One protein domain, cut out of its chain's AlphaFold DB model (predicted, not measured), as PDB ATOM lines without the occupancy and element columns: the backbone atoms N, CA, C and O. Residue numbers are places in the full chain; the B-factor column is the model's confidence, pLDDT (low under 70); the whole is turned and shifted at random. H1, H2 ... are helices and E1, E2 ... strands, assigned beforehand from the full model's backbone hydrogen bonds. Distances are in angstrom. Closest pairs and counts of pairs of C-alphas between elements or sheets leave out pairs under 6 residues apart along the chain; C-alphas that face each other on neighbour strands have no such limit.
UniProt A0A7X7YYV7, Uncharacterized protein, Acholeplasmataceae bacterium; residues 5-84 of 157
ATOM      1  N   LEU A   5     -38.493  21.584 -49.351       72.75
ATOM      2  CA  LEU A   5     -37.392  22.526 -49.579       72.75
ATOM      3  C   LEU A   5     -37.876  23.923 -49.994       72.75
ATOM      4  O   LEU A   5     -37.383  24.913 -49.469       72.75
ATOM      5  N   ALA A   6     -38.894  24.012 -50.851       71.62
ATOM      6  CA  ALA A   6     -39.454  25.290 -51.295       71.62
ATOM      7  C   ALA A   6     -40.111  26.052 -50.133       71.62
ATOM      8  O   ALA A   6     -40.091  27.276 -50.091       71.62
ATOM      9  N   THR A   7     -40.655  25.339 -49.143       72.62
ATOM     10  CA  THR A   7     -41.188  25.958 -47.922       72.62
ATOM     11  C   THR A   7     -40.079  26.477 -46.999       72.62
ATOM     12  O   THR A   7     -40.293  27.458 -46.290       72.62
ATOM     13  N   LEU A   8     -38.890  25.861 -47.014       73.12
ATOM     14  CA  LEU A   8     -37.721  26.357 -46.277       73.12
ATOM     15  C   LEU A   8     -37.121  27.609 -46.924       73.12
ATOM     16  O   LEU A   8     -36.653  28.480 -46.202       73.12
ATOM     17  N   GLU A   9     -37.184  27.742 -48.249       71.81
ATOM     18  CA  GLU A   9     -36.715  28.942 -48.963       71.81
ATOM     19  C   GLU A   9     -37.544  30.198 -48.644       71.81
ATOM     20  O   GLU A   9     -37.051  31.314 -48.780       71.81
ATOM     21  N   ILE A  10     -38.786  30.036 -48.172       77.00
ATOM     22  CA  ILE A  10     -39.631  31.147 -47.695       77.00
ATOM     23  C   ILE A  10     -39.118  31.696 -46.349       77.00
ATOM     24  O   ILE A  10     -39.438  32.824 -45.967       77.00
ATOM     25  N   LEU A  11     -38.331  30.913 -45.603       78.62
ATOM     26  CA  LEU A  11     -37.773  31.345 -44.326       78.62
ATOM     27  C   LEU A  11     -36.653  32.379 -44.532       78.62
ATOM     28  O   LEU A  11     -35.949  32.368 -45.544       78.62
ATOM     29  N   PRO A  12     -36.449  33.284 -43.560       77.88
ATOM     30  CA  PRO A  12     -35.435  34.321 -43.682       77.88
ATOM     31  C   PRO A  12     -34.030  33.717 -43.821       77.88
ATOM     32  O   PRO A  12     -33.580  32.963 -42.960       77.88
ATOM     33  N   SER A  13     -33.322  34.112 -44.880       77.44
ATOM     34  CA  SER A  13     -32.006  33.566 -45.251       77.44
ATOM     35  C   SER A  13     -30.826  34.396 -44.729       77.44
ATOM     36  O   SER A  13     -29.667  34.032 -44.906       77.44
ATOM     37  N   SER A  14     -31.099  35.526 -44.072       79.19
ATOM     38  CA  SER A  14     -30.074  36.423 -43.540       79.19
ATOM     39  C   SER A  14     -30.422  36.940 -42.147       79.19
ATOM     40  O   SER A  14     -31.586  37.077 -41.771       79.19
ATOM     41  N   LYS A  15     -29.397  37.324 -41.374       78.31
ATOM     42  CA  LYS A  15     -29.578  37.907 -40.032       78.31
ATOM     43  C   LYS A  15     -30.493  39.138 -40.042       78.31
ATOM     44  O   LYS A  15     -31.267  39.333 -39.110       78.31
ATOM     45  N   ALA A  16     -30.413  39.961 -41.088       81.12
ATOM     46  CA  ALA A  16     -31.259  41.142 -41.236       81.12
ATOM     47  C   ALA A  16     -32.726  40.771 -41.507       81.12
ATOM     48  O   ALA A  16     -33.631  41.393 -40.949       81.12
ATOM     49  N   GLU A  17     -32.968  39.746 -42.323       81.88
ATOM     50  CA  GLU A  17     -34.317  39.244 -42.597       81.88
ATOM     51  C   GLU A  17     -34.924  38.533 -41.392       81.88
ATOM     52  O   GLU A  17     -36.094  38.761 -41.105       81.88
ATOM     53  N   ILE A  18     -34.131  37.782 -40.617       83.38
ATOM     54  CA  ILE A  18     -34.587  37.156 -39.365       83.38
ATOM     55  C   ILE A  18     -35.148  38.222 -38.422       83.38
ATOM     56  O   ILE A  18     -36.230  38.049 -37.862       83.38
ATOM     57  N   VAL A  19     -34.446  39.351 -38.265       83.88
ATOM     58  CA  VAL A  19     -34.888  40.446 -37.387       83.88
ATOM     59  C   VAL A  19     -36.193  41.069 -37.885       83.88
ATOM     60  O   VAL A  19     -37.098  41.302 -37.086       83.88
ATOM     61  N   LYS A  20     -36.310  41.317 -39.195       86.38
ATOM     62  CA  LYS A  20     -37.530  41.877 -39.796       86.38
ATOM     63  C   LYS A  20     -38.716  40.927 -39.650       86.38
ATOM     64  O   LYS A  20     -39.757  41.342 -39.153       86.38
ATOM     65  N   PHE A  21     -38.532  39.660 -40.008       84.75
ATOM     66  CA  PHE A  21     -39.565  38.632 -39.936       84.75
ATOM     67  C   PHE A  21     -40.024  38.386 -38.495       84.75
ATOM     68  O   PHE A  21     -41.218  38.349 -38.221       84.75
ATOM     69  N   THR A  22     -39.090  38.325 -37.540       84.69
ATOM     70  CA  THR A  22     -39.422  38.187 -36.110       84.69
ATOM     71  C   THR A  22     -40.225  39.382 -35.606       84.69
ATOM     72  O   THR A  22     -41.143  39.219 -34.805       84.69
ATOM     73  N   LYS A  23     -39.884  40.593 -36.061       86.31
ATOM     74  CA  LYS A  23     -40.621  41.803 -35.699       86.31
ATOM     75  C   LYS A  23     -42.045  41.770 -36.262       86.31
ATOM     76  O   LYS A  23     -42.971  41.959 -35.488       86.31
ATOM     77  N   MET A  24     -42.210  41.439 -37.543       84.75
ATOM     78  CA  MET A  24     -43.531  41.281 -38.169       84.75
ATOM     79  C   MET A  24     -44.379  40.229 -37.447       84.75
ATOM     80  O   MET A  24     -45.470  40.552 -36.991       84.75
ATOM     81  N   LEU A  25     -43.829  39.031 -37.207       83.31
ATOM     82  CA  LEU A  25     -44.515  37.980 -36.449       83.31
ATOM     83  C   LEU A  25     -44.936  38.452 -35.055       83.31
ATOM     84  O   LEU A  25     -46.028  38.132 -34.595       83.31
ATOM     85  N   LYS A  26     -44.076  39.203 -34.361       85.88
ATOM     86  CA  LYS A  26     -44.410  39.766 -33.051       85.88
ATOM     87  C   LYS A  26     -45.590  40.732 -33.156       85.88
ATOM     88  O   LYS A  26     -46.501  40.638 -32.338       85.88
ATOM     89  N   ASP A  27     -45.551  41.651 -34.113       85.88
ATOM     90  CA  ASP A  27     -46.604  42.644 -34.314       85.88
ATOM     91  C   ASP A  27     -47.941  41.966 -34.689       85.88
ATOM     92  O   ASP A  27     -48.953  42.270 -34.065       85.88
ATOM     93  N   GLU A  28     -47.944  40.965 -35.575       83.69
ATOM     94  CA  GLU A  28     -49.145  40.198 -35.969       83.69
ATOM     95  C   GLU A  28     -49.734  39.363 -34.816       83.69
ATOM     96  O   GLU A  28     -50.952  39.312 -34.621       83.69
ATOM     97  N   ILE A  29     -48.883  38.726 -33.999       82.81
ATOM     98  CA  ILE A  29     -49.327  37.962 -32.820       82.81
ATOM     99  C   ILE A  29     -49.963  38.893 -31.782       82.81
ATOM    100  O   ILE A  29     -50.971  38.539 -31.169       82.81
ATOM    101  N   LEU A  30     -49.384  40.079 -31.568       82.88
ATOM    102  CA  LEU A  30     -49.910  41.064 -30.619       82.88
ATOM    103  C   LEU A  30     -51.163  41.773 -31.149       82.88
ATOM    104  O   LEU A  30     -52.046  42.100 -30.357       82.88
ATOM    105  N   ALA A  31     -51.277  41.948 -32.467       80.38
ATOM    106  CA  ALA A  31     -52.455  42.508 -33.128       80.38
ATOM    107  C   ALA A  31     -53.696  41.593 -33.048       80.38
ATOM    108  O   ALA A  31     -54.792  42.025 -33.397       80.38
ATOM    109  N   SER A  32     -53.557  40.364 -32.527       64.50
ATOM    110  CA  SER A  32     -54.642  39.382 -32.347       64.50
ATOM    111  C   SER A  32     -55.382  39.009 -33.641       64.50
ATOM    112  O   SER A  32     -56.521  38.548 -33.588       64.50
ATOM    113  N   GLU A  33     -54.740  39.149 -34.806       63.12
ATOM    114  CA  GLU A  33     -55.326  38.768 -36.103       63.12
ATOM    115  C   GLU A  33     -55.531  37.246 -36.235       63.12
ATOM    116  O   GLU A  33     -56.311  36.774 -37.062       63.12
ATOM    117  N   THR A  34     -54.872  36.453 -35.382       64.06
ATOM    118  CA  THR A  34     -55.014  34.993 -35.305       64.06
ATOM    119  C   THR A  34     -55.074  34.508 -33.857       64.06
ATOM    120  O   THR A  34     -54.622  35.189 -32.940       64.06
ATOM    121  N   ASP A  35     -55.622  33.305 -33.645       79.31
ATOM    122  CA  ASP A  35     -55.660  32.666 -32.325       79.31
ATOM    123  C   ASP A  35     -54.225  32.451 -31.791       79.31
ATOM    124  O   ASP A  35     -53.474  31.634 -32.344       79.31
ATOM    125  N   PRO A  36     -53.817  33.163 -30.724       79.06
ATOM    126  CA  PRO A  36     -52.424  33.195 -30.287       79.06
ATOM    127  C   PRO A  36     -51.946  31.840 -29.754       79.06
ATOM    128  O   PRO A  36     -50.756  31.532 -29.831       79.06
ATOM    129  N   LEU A  37     -52.855  30.993 -29.254       81.19
ATOM    130  CA  LEU A  37     -52.518  29.654 -28.771       81.19
ATOM    131  C   LEU A  37     -52.253  28.699 -29.934       81.19
ATOM    132  O   LEU A  37     -51.269  27.959 -29.905       81.19
ATOM    133  N   LYS A  38     -53.074  28.742 -30.989       82.38
ATOM    134  CA  LYS A  38     -52.809  27.987 -32.224       82.38
ATOM    135  C   LYS A  38     -51.490  28.421 -32.853       82.38
ATOM    136  O   LYS A  38     -50.715  27.563 -33.274       82.38
ATOM    137  N   THR A  39     -51.204  29.722 -32.875       80.81
ATOM    138  CA  THR A  39     -49.927  30.244 -33.377       80.81
ATOM    139  C   THR A  39     -48.752  29.783 -32.513       80.81
ATOM    140  O   THR A  39     -47.759  29.292 -33.049       80.81
ATOM    141  N   PHE A  40     -48.881  29.809 -31.183       80.44
ATOM    142  CA  PHE A  40     -47.865  29.279 -30.267       80.44
ATOM    143  C   PHE A  40     -47.567  27.790 -30.503       80.44
ATOM    144  O   PHE A  40     -46.405  27.389 -30.572       80.44
ATOM    145  N   VAL A  41     -48.606  26.970 -30.684       85.12
ATOM    146  CA  VAL A  41     -48.457  25.540 -30.987       85.12
ATOM    147  C   VAL A  41     -47.762  25.331 -32.336       85.12
ATOM    148  O   VAL A  41     -46.845  24.517 -32.425       85.12
ATOM    149  N   ARG A  42     -48.135  26.093 -33.374       83.19
ATOM    150  CA  ARG A  42     -47.490  26.029 -34.700       83.19
ATOM    151  C   ARG A  42     -46.005  26.371 -34.638       83.19
ATOM    152  O   ARG A  42     -45.200  25.628 -35.189       83.19
ATOM    153  N   LEU A  43     -45.637  27.435 -33.921       83.44
ATOM    154  CA  LEU A  43     -44.235  27.807 -33.709       83.44
ATOM    155  C   LEU A  43     -43.458  26.683 -33.020       83.44
ATOM    156  O   LEU A  43     -42.340  26.364 -33.417       83.44
ATOM    157  N   LYS A  44     -44.072  26.034 -32.026       85.31
ATOM    158  CA  LYS A  44     -43.462  24.903 -31.329       85.31
ATOM    159  C   LYS A  44     -43.304  23.662 -32.209       85.31
ATOM    160  O   LYS A  44     -42.260  23.016 -32.137       85.31
ATOM    161  N   TYR A  45     -44.262  23.351 -33.077       84.44
ATOM    162  CA  TYR A  45     -44.095  22.278 -34.062       84.44
ATOM    163  C   TYR A  45     -43.024  22.595 -35.110       84.44
ATOM    164  O   TYR A  45     -42.246  21.705 -35.453       84.44
ATOM    165  N   ALA A  46     -42.941  23.840 -35.586       84.00
ATOM    166  CA  ALA A  46     -41.898  24.263 -36.519       84.00
ATOM    167  C   ALA A  46     -40.499  24.141 -35.888       84.00
ATOM    168  O   ALA A  46     -39.615  23.525 -36.479       84.00
ATOM    169  N   GLU A  47     -40.332  24.630 -34.652       83.62
ATOM    170  CA  GLU A  47     -39.103  24.472 -33.859       83.62
ATOM    171  C   GLU A  47     -38.708  22.994 -33.743       83.62
ATOM    172  O   GLU A  47     -37.565  22.634 -34.023       83.62
ATOM    173  N   LYS A  48     -39.662  22.120 -33.390       85.00
ATOM    174  CA  LYS A  48     -39.417  20.679 -33.265       85.00
ATOM    175  C   LYS A  48     -39.034  20.038 -34.599       85.00
ATOM    176  O   LYS A  48     -38.103  19.249 -34.619       85.00
ATOM    177  N   THR A  49     -39.712  20.384 -35.690       82.75
ATOM    178  CA  THR A  49     -39.458  19.810 -37.024       82.75
ATOM    179  C   THR A  49     -38.051  20.150 -37.513       82.75
ATOM    180  O   THR A  49     -37.316  19.266 -37.951       82.75
ATOM    181  N   ILE A  50     -37.646  21.417 -37.382       84.50
ATOM    182  CA  ILE A  50     -36.296  21.865 -37.751       84.50
ATOM    183  C   ILE A  50     -35.256  21.188 -36.853       84.50
ATOM    184  O   ILE A  50     -34.249  20.686 -37.344       84.50
ATOM    185  N   ALA A  51     -35.507  21.130 -35.542       83.50
ATOM    186  CA  ALA A  51     -34.591  20.499 -34.598       83.50
ATOM    187  C   ALA A  51     -34.426  18.990 -34.834       83.50
ATOM    188  O   ALA A  51     -33.330  18.478 -34.641       83.50
ATOM    189  N   ASP A  52     -35.488  18.282 -35.215       84.12
ATOM    190  CA  ASP A  52     -35.448  16.849 -35.521       84.12
ATOM    191  C   ASP A  52     -34.673  16.587 -36.820       84.12
ATOM    192  O   ASP A  52     -33.753  15.781 -36.834       84.12
ATOM    193  N   THR A  53     -34.939  17.388 -37.858       82.00
ATOM    194  CA  THR A  53     -34.215  17.336 -39.142       82.00
ATOM    195  C   THR A  53     -32.710  17.559 -38.962       82.00
ATOM    196  O   THR A  53     -31.902  16.873 -39.574       82.00
ATOM    197  N   LEU A  54     -32.314  18.503 -38.102       81.06
ATOM    198  CA  LEU A  54     -30.900  18.777 -37.822       81.06
ATOM    199  C   LEU A  54     -30.226  17.717 -36.940       81.06
ATOM    200  O   LEU A  54     -29.004  17.653 -36.918       81.06
ATOM    201  N   LYS A  55     -30.996  16.927 -36.183       80.62
ATOM    202  CA  LYS A  55     -30.481  15.832 -35.342       80.62
ATOM    203  C   LYS A  55     -30.414  14.499 -36.073       80.62
ATOM    204  O   LYS A  55     -29.866  13.542 -35.526       80.62
ATOM    205  N   ASP A  56     -31.017  14.416 -37.252       86.06
ATOM    206  CA  ASP A  56     -30.999  13.208 -38.051       86.06
ATOM    207  C   ASP A  56     -29.566  12.892 -38.506       86.06
ATOM    208  O   ASP A  56     -28.865  13.719 -39.096       86.06
ATOM    209  N   ALA A  57     -29.119  11.675 -38.195       80.06
ATOM    210  CA  ALA A  57     -27.740  11.266 -38.418       80.06
ATOM    211  C   ALA A  57     -27.406  11.107 -39.908       80.06
ATOM    212  O   ALA A  57     -26.241  11.247 -40.287       80.06
ATOM    213  N   ASP A  58     -28.384  10.785 -40.756       81.88
ATOM    214  CA  ASP A  58     -28.178  10.660 -42.197       81.88
ATOM    215  C   ASP A  58     -28.036  12.040 -42.843       81.88
ATOM    216  O   ASP A  58     -27.132  12.246 -43.659       81.88
ATOM    217  N   ILE A  59     -28.845  13.009 -42.409       81.19
ATOM    218  CA  ILE A  59     -28.749  14.412 -42.831       81.19
ATOM    219  C   ILE A  59     -27.426  15.038 -42.373       81.19
ATOM    220  O   ILE A  59     -26.724  15.645 -43.184       81.19
ATOM    221  N   GLU A  60     -27.030  14.847 -41.113       79.81
ATOM    222  CA  GLU A  60     -25.765  15.386 -40.596       79.81
ATOM    223  C   GLU A  60     -24.556  14.814 -41.355       79.81
ATOM    224  O   GLU A  60     -23.670  15.557 -41.789       79.81
ATOM    225  N   LYS A  61     -24.551  13.498 -41.615       81.12
ATOM    226  CA  LYS A  61     -23.528  12.860 -42.458       81.12
ATOM    227  C   LYS A  61     -23.535  13.405 -43.881       81.12
ATOM    228  O   LYS A  61     -22.469  13.500 -44.485       81.12
ATOM    229  N   HIS A  62     -24.702  13.718 -44.438       82.94
ATOM    230  CA  HIS A  62     -24.810  14.284 -45.779       82.94
ATOM    231  C   HIS A  62     -24.183  15.682 -45.846       82.94
ATOM    232  O   HIS A  62     -23.350  15.926 -46.716       82.94
ATOM    233  N   PHE A  63     -24.481  16.557 -44.880       83.69
ATOM    234  CA  PHE A  63     -23.849  17.878 -44.787       83.69
ATOM    235  C   PHE A  63     -22.339  17.793 -44.569       83.69
ATOM    236  O   PHE A  63     -21.591  18.555 -45.177       83.69
ATOM    237  N   LEU A  64     -21.874  16.851 -43.745       80.94
ATOM    238  CA  LEU A  64     -20.447  16.648 -43.510       80.94
ATOM    239  C   LEU A  64     -19.723  16.136 -44.761       80.94
ATOM    240  O   LEU A  64     -18.639  16.624 -45.061       80.94
ATOM    241  N   LYS A  65     -20.320  15.202 -45.515       81.81
ATOM    242  CA  LYS A  65     -19.770  14.734 -46.800       81.81
ATOM    243  C   LYS A  65     -19.676  15.860 -47.823       81.81
ATOM    244  O   LYS A  65     -18.658  15.969 -48.493       81.81
ATOM    245  N   GLU A  66     -20.713  16.689 -47.920       82.25
ATOM    246  CA  GLU A  66     -20.707  17.837 -48.826       82.25
ATOM    247  C   GLU A  66     -19.633  18.849 -48.408       82.25
ATOM    248  O   GLU A  66     -18.820  19.258 -49.229       82.25
ATOM    249  N   PHE A  67     -19.534  19.175 -47.113       79.88
ATOM    250  CA  PHE A  67     -18.477  20.039 -46.576       79.88
ATOM    251  C   PHE A  67     -17.071  19.476 -46.841       79.88
ATOM    252  O   PHE A  67     -16.154  20.219 -47.185       79.88
ATOM    253  N   GLN A  68     -16.904  18.155 -46.740       78.50
ATOM    254  CA  GLN A  68     -15.663  17.454 -47.059       78.50
ATOM    255  C   GLN A  68     -15.294  17.491 -48.542       78.50
ATOM    256  O   GLN A  68     -14.178  17.122 -48.845       78.50
ATOM    257  N   LEU A  69     -16.138  17.922 -49.482       80.06
ATOM    258  CA  LEU A  69     -15.684  18.152 -50.864       80.06
ATOM    259  C   LEU A  69     -14.908  19.471 -50.998       80.06
ATOM    260  O   LEU A  69     -14.123  19.652 -51.930       80.06
ATOM    261  N   TYR A  70     -15.079  20.379 -50.036       74.38
ATOM    262  CA  TYR A  70     -14.407  21.674 -49.974       74.38
ATOM    263  C   TYR A  70     -13.071  21.600 -49.208       74.38
ATOM    264  O   TYR A  70     -12.647  22.592 -48.625       74.38
ATOM    265  N   GLU A  71     -12.365  20.454 -49.239       59.91
ATOM    266  CA  GLU A  71     -11.158  20.118 -48.433       59.91
ATOM    267  C   GLU A  71     -10.048  21.182 -48.422       59.91
ATOM    268  O   GLU A  71      -9.199  21.203 -47.528       59.91
ATOM    269  N   LYS A  72     -10.021  22.063 -49.424       61.03
ATOM    270  CA  LYS A  72      -9.044  23.152 -49.544       61.03
ATOM    271  C   LYS A  72      -9.327  24.324 -48.605       61.03
ATOM    272  O   LYS A  72      -8.395  25.038 -48.240       61.03
ATOM    273  N   GLU A  73     -10.575  24.516 -48.200       61.59
ATOM    274  CA  GLU A  73     -11.008  25.609 -47.341       61.59
ATOM    275  C   GLU A  73     -11.437  25.053 -45.980       61.59
ATOM    276  O   GLU A  73     -12.466  24.408 -45.828       61.59
ATOM    277  N   LYS A  74     -10.637  25.330 -44.941       62.84
ATOM    278  CA  LYS A  74     -10.975  24.982 -43.546       62.84
ATOM    279  C   LYS A  74     -12.246  25.685 -43.044       62.84
ATOM    280  O   LYS A  74     -12.769  25.315 -41.995       62.84
ATOM    281  N   VAL A  75     -12.684  26.718 -43.764       69.06
ATOM    282  CA  VAL A  75     -13.834  27.571 -43.481       69.06
ATOM    283  C   VAL A  75     -14.552  27.807 -44.802       69.06
ATOM    284  O   VAL A  75     -13.956  28.395 -45.698       69.06
ATOM    285  N   VAL A  76     -15.811  27.392 -44.917       77.31
ATOM    286  CA  VAL A  76     -16.635  27.659 -46.105       77.31
ATOM    287  C   VAL A  76     -17.659  28.731 -45.752       77.31
ATOM    288  O   VAL A  76     -18.387  28.600 -44.769       77.31
ATOM    289  N   GLU A  77     -17.720  29.811 -46.529       78.19
ATOM    290  CA  GLU A  77     -18.712  30.873 -46.336       78.19
ATOM    291  C   GLU A  77     -19.920  30.638 -47.251       78.19
ATOM    292  O   GLU A  77     -19.818  30.733 -48.471       78.19
ATOM    293  N   VAL A  78     -21.083  30.345 -46.664       76.69
ATOM    294  CA  VAL A  78     -22.338  30.102 -47.394       76.69
ATOM    295  C   VAL A  78     -23.409  31.042 -46.864       76.69
ATOM    296  O   VAL A  78     -23.672  31.069 -45.665       76.69
ATOM    297  N   MET A  79     -24.028  31.834 -47.746       70.50
ATOM    298  CA  MET A  79     -25.131  32.752 -47.401       70.50
ATOM    299  C   MET A  79     -24.829  33.673 -46.194       70.50
ATOM    300  O   MET A  79     -25.700  33.992 -45.389       70.50
ATOM    301  N   GLY A  80     -23.571  34.110 -46.048       71.81
ATOM    302  CA  GLY A  80     -23.129  34.959 -44.933       71.81
ATOM    303  C   GLY A  80     -22.919  34.226 -43.599       71.81
ATOM    304  O   GLY A  80     -22.679  34.879 -42.581       71.81
ATOM    305  N   ALA A  81     -22.987  32.893 -43.590       74.94
ATOM    306  CA  ALA A  81     -22.623  32.033 -42.471       74.94
ATOM    307  C   ALA A  81     -21.280  31.337 -42.733       74.94
ATOM    308  O   ALA A  81     -20.982  30.934 -43.855       74.94
ATOM    309  N   LYS A  82     -20.473  31.180 -41.678       81.00
ATOM    310  CA  LYS A  82     -19.191  30.463 -41.729       81.00
ATOM    311  C   LYS A  82     -19.392  29.030 -41.257       81.00
ATOM    312  O   LYS A  82     -19.785  28.820 -40.110       81.00
ATOM    313  N   LEU A  83     -19.109  28.072 -42.126       80.44
ATOM    314  CA  LEU A  83     -19.169  26.643 -41.856       80.44
ATOM    315  C   LEU A  83     -17.754  26.129 -41.596       80.44
ATOM    316  O   LEU A  83     -16.864  26.329 -42.419       80.44
ATOM    317  N   ASN A  84     -17.559  25.467 -40.456       78.62
ATOM    318  CA  ASN A  84     -16.297  24.841 -40.067       78.62
ATOM    319  C   ASN A  84     -16.593  23.438 -39.541       78.62
ATOM    320  O   ASN A  84     -17.447  23.290 -38.662       78.62
TER     321      ASN A  84
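What this domain is: This is residues 5 to 84 of the 157 residues of an uncharacterized protein of Acholeplasmataceae bacterium (UniProt A0A7X7YYV7). The domain is a loose, open frame: helices H2, H3 and H4 and the small hairpin of E1 and E2 follow one another round a largely empty middle. The short helix H1 lies off to one side of this frame, and no helix touches another. The printed part has 80 residues with four named helices followed by two named strands, which form one antiparallel sheet of order E1 - E2; the class is mostly helix. The whole is loose, with a radius of gyration of the C-alphas of 16.6 A, and elongated, spanning 51 by 27 by 19 A.

How they stand to each other: H1, residues 5 to 9, is apart from H2, residues 15 to 30. H2 and H3, residues 36 to 55, are close but not clearly touching; their closest C-alphas, those of Ile 29 and Pro 36, are 6.2 A apart. They run opposite ways at a shallow tilt of 30 degrees. H3 and H4, residues 57 to 70, are close but not clearly touching, at a steep tilt of 60 degrees; the C-alphas of Leu 54 and Glu 60 are closest, at 6.7 A. E1, residues 76 to 78, and E2, residues 81 to 83, form an antiparallel hairpin, with N 76 and O 83 at 2.9 A and N 81 and O 78 at 2.8 A, within hydrogen-bond range. Every O i to N i+4 pair is within range in H1, H2 and H3, and 9 of 10 in H4.

Where its parts are: H1 begins at C-alpha 5, (-37.392, 22.526, -49.579), and measures 6.5 A. H2 measures 22.6 A, H3 28.4 A and H4 20.5 A. E1 measures 6.3 A; E2 measures 6.4 A and ends at C-alpha 83, (-19.169, 26.643, -41.856).

The domain as a whole: The C-alphas farthest apart, those of Ser 32 and Lys 72, are 51.4 A apart. The printed part has no cut, and its links between named elements are tight. Residues 32 to 34 and 71 to 75 have pLDDT under 70.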